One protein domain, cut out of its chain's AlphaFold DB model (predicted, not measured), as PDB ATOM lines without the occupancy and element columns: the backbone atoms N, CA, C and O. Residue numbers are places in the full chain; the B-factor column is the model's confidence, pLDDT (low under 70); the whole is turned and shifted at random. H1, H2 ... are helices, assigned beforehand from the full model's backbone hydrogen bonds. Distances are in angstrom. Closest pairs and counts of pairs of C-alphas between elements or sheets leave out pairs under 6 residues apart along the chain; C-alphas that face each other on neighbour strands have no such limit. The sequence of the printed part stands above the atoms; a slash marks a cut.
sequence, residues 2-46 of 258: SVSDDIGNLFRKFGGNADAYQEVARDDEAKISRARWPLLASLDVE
ATOM      1  N   SER A   2     152.155 152.242 150.391       71.38
ATOM      2  CA  SER A   2     152.545 153.659 150.422       71.38
ATOM      3  C   SER A   2     151.872 154.406 149.268       71.38
ATOM      4  O   SER A   2     151.957 153.960 148.127       71.38
ATOM      5  N   VAL A   3     151.211 155.530 149.554       73.06
ATOM      6  CA  VAL A   3     150.518 156.364 148.550       73.06
ATOM      7  C   VAL A   3     151.487 156.866 147.468       73.06
ATOM      8  O   VAL A   3     151.114 156.985 146.304       73.06
ATOM      9  N   SER A   4     152.751 157.096 147.829       69.06
ATOM     10  CA  SER A   4     153.777 157.588 146.904       69.06
ATOM     11  C   SER A   4     154.155 156.570 145.822       69.06
ATOM     12  O   SER A   4     154.389 156.956 144.679       69.06
ATOM     13  N   ASP A   5     154.169 155.273 146.150       76.94
ATOM     14  CA  ASP A   5     154.459 154.212 145.171       76.94
ATOM     15  C   ASP A   5     153.291 153.978 144.204       76.94
ATOM     16  O   ASP A   5     153.499 153.634 143.035       76.94
ATOM     17  N   ASP A   6     152.058 154.181 144.674       84.12
ATOM     18  CA  ASP A   6     150.858 154.043 143.846       84.12
ATOM     19  C   ASP A   6     150.832 155.109 142.742       84.12
ATOM     20  O   ASP A   6     150.666 154.795 141.563       84.12
ATOM     21  N   ILE A   7     151.148 156.359 143.094       80.81
ATOM     22  CA  ILE A   7     151.245 157.477 142.144       80.81
ATOM     23  C   ILE A   7     152.280 157.189 141.046       80.81
ATOM     24  O   ILE A   7     151.990 157.386 139.864       80.81
ATOM     25  N   GLY A   8     153.451 156.645 141.395       84.88
ATOM     26  CA  GLY A   8     154.464 156.251 140.407       84.88
ATOM     27  C   GLY A   8     153.977 155.167 139.434       84.88
ATOM     28  O   GLY A   8     154.301 155.193 138.244       84.88
ATOM     29  N   ASN A   9     153.148 154.234 139.905       88.62
ATOM     30  CA  ASN A   9     152.527 153.224 139.049       88.62
ATOM     31  C   ASN A   9     151.409 153.779 138.164       88.62
ATOM     32  O   ASN A   9     151.279 153.326 137.024       88.62
ATOM     33  N   LEU A  10     150.637 154.760 138.635       88.56
ATOM     34  CA  LEU A  10     149.691 155.478 137.780       88.56
ATOM     35  C   LEU A  10     150.431 156.184 136.641       88.56
ATOM     36  O   LEU A  10     150.074 155.994 135.481       88.56
ATOM     37  N   PHE A  11     151.504 156.916 136.946       87.31
ATOM     38  CA  PHE A  11     152.300 157.600 135.926       87.31
ATOM     39  C   PHE A  11     152.849 156.633 134.870       87.31
ATOM     40  O   PHE A  11     152.657 156.868 133.676       87.31
ATOM     41  N   ARG A  12     153.389 155.477 135.286       88.75
ATOM     42  CA  ARG A  12     153.825 154.419 134.356       88.75
ATOM     43  C   ARG A  12     152.708 153.902 133.445       88.75
ATOM     44  O   ARG A  12     152.967 153.646 132.274       88.75
ATOM     45  N   LYS A  13     151.473 153.767 133.943       91.12
ATOM     46  CA  LYS A  13     150.322 153.305 133.140       91.12
ATOM     47  C   LYS A  13     149.912 154.292 132.048       91.12
ATOM     48  O   LYS A  13     149.424 153.860 131.008       91.12
ATOM     49  N   PHE A  14     150.117 155.584 132.279       89.06
ATOM     50  CA  PHE A  14     149.808 156.645 131.318       89.06
ATOM     51  C   PHE A  14     151.038 157.118 130.525       89.06
ATOM     52  O   PHE A  14     150.934 158.062 129.748       89.06
ATOM     53  N   GLY A  15     152.199 156.471 130.704       86.56
ATOM     54  CA  GLY A  15     153.447 156.845 130.033       86.56
ATOM     55  C   GLY A  15     154.039 158.181 130.499       86.56
ATOM     56  O   GLY A  15     154.855 158.764 129.793       86.56
ATOM     57  N   GLY A  16     153.622 158.682 131.663       86.19
ATOM     58  CA  GLY A  16     154.150 159.904 132.264       86.19
ATOM     59  C   GLY A  16     155.277 159.620 133.257       86.19
ATOM     60  O   GLY A  16     155.398 158.513 133.785       86.19
ATOM     61  N   ASN A  17     156.091 160.638 133.541       83.06
ATOM     62  CA  ASN A  17     157.095 160.593 134.600       83.06
ATOM     63  C   ASN A  17     156.578 161.355 135.830       83.06
ATOM     64  O   ASN A  17     156.218 162.527 135.719       83.06
ATOM     65  N   ALA A  18     156.546 160.697 136.991       81.56
ATOM     66  CA  ALA A  18     156.125 161.312 138.248       81.56
ATOM     67  C   ALA A  18     157.086 162.426 138.702       81.56
ATOM     68  O   ALA A  18     156.646 163.406 139.302       81.56
ATOM     69  N   ASP A  19     158.375 162.305 138.371       80.75
ATOM     70  CA  ASP A  19     159.400 163.275 138.770       80.75
ATOM     71  C   ASP A  19     159.240 164.607 138.030       80.75
ATOM     72  O   ASP A  19     159.359 165.667 138.639       80.75
ATOM     73  N   ALA A  20     158.828 164.571 136.756       79.06
ATOM     74  CA  ALA A  20     158.590 165.776 135.957       79.06
ATOM     75  C   ALA A  20     157.488 166.677 136.551       79.06
ATOM     76  O   ALA A  20     157.522 167.895 136.400       79.06
ATOM     77  N   TYR A  21     156.519 166.094 137.263       74.31
ATOM     78  CA  TYR A  21     155.490 166.866 137.967       74.31
ATOM     79  C   TYR A  21     155.979 167.425 139.307       74.31
ATOM     80  O   TYR A  21     155.506 168.478 139.736       74.31
ATOM     81  N   GLN A  22     156.933 166.759 139.962       79.31
ATOM     82  CA  GLN A  22     157.539 167.284 141.185       79.31
ATOM     83  C   GLN A  22     158.449 168.479 140.903       79.31
ATOM     84  O   GLN A  22     158.531 169.384 141.732       79.31
ATOM     85  N   GLU A  23     159.102 168.511 139.743       74.94
ATOM     86  CA  GLU A  23     159.957 169.630 139.342       74.94
ATOM     87  C   GLU A  23     159.160 170.934 139.213       74.94
ATOM     88  O   GLU A  23     159.565 171.951 139.772       74.94
ATOM     89  N   VAL A  24     157.964 170.892 138.614       77.00
ATOM     90  CA  VAL A  24     157.103 172.083 138.491       77.00
ATOM     91  C   VAL A  24     156.655 172.603 139.861       77.00
ATOM     92  O   VAL A  24     156.700 173.808 140.111       77.00
ATOM     93  N   ALA A  25     156.273 171.708 140.778       83.50
ATOM     94  CA  ALA A  25     155.887 172.101 142.134       83.50
ATOM     95  C   ALA A  25     157.061 172.734 142.901       83.50
ATOM     96  O   ALA A  25     156.885 173.755 143.565       83.50
ATOM     97  N   ARG A  26     158.271 172.174 142.760       86.00
ATOM     98  CA  ARG A  26     159.483 172.731 143.379       86.00
ATOM     99  C   ARG A  26     159.850 174.097 142.812       86.00
ATOM    100  O   ARG A  26     160.212 174.988 143.581       86.00
ATOM    101  N   ASP A  27     159.725 174.293 141.505       87.69
ATOM    102  CA  ASP A  27     159.998 175.584 140.872       87.69
ATOM    103  C   ASP A  27     159.019 176.665 141.328       87.69
ATOM    104  O   ASP A  27     159.415 177.809 141.571       87.69
ATOM    105  N   ASP A  28     157.744 176.317 141.474       89.06
ATOM    106  CA  ASP A  28     156.727 177.252 141.942       89.06
ATOM    107  C   ASP A  28     156.899 177.576 143.428       89.06
ATOM    108  O   ASP A  28     156.849 178.749 143.803       89.06
ATOM    109  N   GLU A  29     157.226 176.592 144.269       89.75
ATOM    110  CA  GLU A  29     157.614 176.831 145.663       89.75
ATOM    111  C   GLU A  29     158.860 177.719 145.765       89.75
ATOM    112  O   GLU A  29     158.906 178.626 146.604       89.75
ATOM    113  N   ALA A  30     159.845 177.528 144.886       89.38
ATOM    114  CA  ALA A  30     161.035 178.368 144.832       89.38
ATOM    115  C   ALA A  30     160.693 179.807 144.413       89.38
ATOM    116  O   ALA A  30     161.179 180.761 145.027       89.38
ATOM    117  N   LYS A  31     159.829 179.999 143.407       90.00
ATOM    118  CA  LYS A  31     159.347 181.333 142.996       90.00
ATOM    119  C   LYS A  31     158.565 182.015 144.118       90.00
ATOM    120  O   LYS A  31     158.829 183.179 144.414       90.00
ATOM    121  N   ILE A  32     157.652 181.297 144.772       92.94
ATOM    122  CA  ILE A  32     156.858 181.808 145.899       92.94
ATOM    123  C   ILE A  32     157.772 182.177 147.066       92.94
ATOM    124  O   ILE A  32     157.608 183.237 147.666       92.94
ATOM    125  N   SER A  33     158.770 181.349 147.364       93.50
ATOM    126  CA  SER A  33     159.735 181.617 148.430       93.50
ATOM    127  C   SER A  33     160.572 182.857 148.130       93.50
ATOM    128  O   SER A  33     160.698 183.718 148.999       93.50
ATOM    129  N   ARG A  34     161.064 183.013 146.892       91.19
ATOM    130  CA  ARG A  34     161.780 184.227 146.461       91.19
ATOM    131  C   ARG A  34     160.901 185.476 146.556       91.19
ATOM    132  O   ARG A  34     161.366 186.511 147.019       91.19
ATOM    133  N   ALA A  35     159.624 185.371 146.186       94.12
ATOM    134  CA  ALA A  35     158.670 186.473 146.305       94.12
ATOM    135  C   ALA A  35     158.322 186.810 147.767       94.12
ATOM    136  O   ALA A  35     158.107 187.974 148.099       94.12
ATOM    137  N   ARG A  36     158.273 185.805 148.650       96.25
ATOM    138  CA  ARG A  36     157.974 185.979 150.079       96.25
ATOM    139  C   ARG A  36     159.161 186.524 150.865       96.25
ATOM    140  O   ARG A  36     158.961 187.249 151.837       96.25
ATOM    141  N   TRP A  37     160.376 186.217 150.424       95.12
ATOM    142  CA  TRP A  37     161.612 186.676 151.045       95.12
ATOM    143  C   TRP A  37     162.502 187.444 150.052       95.12
ATOM    144  O   TRP A  37     163.623 187.004 149.795       95.12
ATOM    145  N   PRO A  38     162.073 188.610 149.517       91.62
ATOM    146  CA  PRO A  38     162.834 189.323 148.485       91.62
ATOM    147  C   PRO A  38     164.265 189.675 148.909       91.62
ATOM    148  O   PRO A  38     165.181 189.597 148.099       91.62
ATOM    149  N   LEU A  39     164.468 190.005 150.192       91.12
ATOM    150  CA  LEU A  39     165.795 190.310 150.737       91.12
ATOM    151  C   LEU A  39     166.727 189.095 150.738       91.12
ATOM    152  O   LEU A  39     167.916 189.237 150.481       91.12
ATOM    153  N   LEU A  40     166.199 187.897 151.002       86.31
ATOM    154  CA  LEU A  40     166.992 186.669 150.933       86.31
ATOM    155  C   LEU A  40     167.246 186.257 149.482       86.31
ATOM    156  O   LEU A  40     168.293 185.703 149.186       86.31
ATOM    157  N   ALA A  41     166.319 186.567 148.573       85.88
ATOM    158  CA  ALA A  41     166.485 186.296 147.150       85.88
ATOM    159  C   ALA A  41     167.570 187.163 146.486       85.88
ATOM    160  O   ALA A  41     168.143 186.737 145.490       85.88
ATOM    161  N   SER A  42     167.848 188.362 147.015       85.00
ATOM    162  CA  SER A  42     168.939 189.223 146.531       85.00
ATOM    163  C   SER A  42     170.312 188.872 147.099       85.00
ATOM    164  O   SER A  42     171.317 189.344 146.575       85.00
ATOM    165  N   LEU A  43     170.362 188.100 148.189       82.75
ATOM    166  CA  LEU A  43     171.622 187.657 148.769       82.75
ATOM    167  C   LEU A  43     172.125 186.459 147.972       82.75
ATOM    168  O   LEU A  43     171.624 185.344 148.114       82.75
ATOM    169  N   ASP A  44     173.131 186.701 147.142       77.19
ATOM    170  CA  ASP A  44     173.891 185.629 146.523       77.19
ATOM    171  C   ASP A  44     174.873 185.062 147.557       77.19
ATOM    172  O   ASP A  44     175.897 185.662 147.888       77.19
ATOM    173  N   VAL A  45     174.509 183.914 148.128       70.31
ATOM    174  CA  VAL A  45     175.299 183.225 149.158       70.31
ATOM    175  C   VAL A  45     176.664 182.787 148.610       70.31
ATOM    176  O   VAL A  45     177.610 182.660 149.387       70.31
ATOM    177  N   GLU A  46     176.813 182.621 147.291       69.56
ATOM    178  CA  GLU A  46     178.109 182.313 146.676       69.56
ATOM    179  C   GLU A  46     179.000 183.552 146.535       69.56
ATOM    180  O   GLU A  46     180.214 183.460 146.714       69.56
TER     181      GLU A  46
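AT A GLANCE: This is residues 2 to 46 of the 258 residues of an uncharacterized protein of Burkholderia sp. DHOD12 (UniProt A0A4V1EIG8). One long helix, H2, makes most of the length of an open, drawn-out model; H1 meets its first residue, Ala 18, in a steep corner, and past its last residue, Arg 36, come the very short H3, turned off at a corner, and an unnamed tail, residues 42 to 46. H1 and H3 are far from each other at the two ends of H2, and residues 20 to 29 of H2 stand free between them. The printed part has 45 residues with three named helices in the order H1, H2, H3 and no named strand, and its class is all helix. It is extended, with a radius of gyration of the C-alphas of 15.7 A, and the C-alphas span 43 by 19 by 18 A.

HOW THE PARTS SIT: H2, residues 18 to 36, only just touches H1, residues 3 to 13, with 3 pairs of C-alphas within 8 A, and does so with residue 18 alone. Their closest C-alphas, those of Gly 8 and Ala 18, are 5.7 A apart. The two helices run opposite ways at a steep tilt of 58 degrees. With residues 34 to 35 alone, H2 touches H3, residues 38 to 41, only at the corner by their link, and only just, with 3 pairs of C-alphas within 8 A; the closest C-alphas, those of Arg 34 and Ala 41, are 5.2 A apart. H1 and H3 are apart. Every O i to N i+4 pair is within hydrogen-bond range in H1, and 14 of 15 are in H2; H3 is too short for such a pair.

IN THESE COORDINATES: H2 measures 27.4 A from C-alpha 18 at (156.125, 161.312, 138.248) to C-alpha 36 at (157.974, 185.979, 150.079). H1 begins with C-alpha 3 at (150.518, 156.364, 148.550) and measures 15.7 A. H3 measures 4.9 A and ends with C-alpha 41 at (166.485, 186.296, 147.150).

THE WHOLE: The outline is a rod, and the two C-alphas farthest apart, those of Lys 13 and Leu 39, are 43.8 A apart. The printed part has no cut, and both links, H1 to H2 and H2 to H3, are tight. The mean pLDDT of the printed part is 84.3, with residues 4 and 46 under 70.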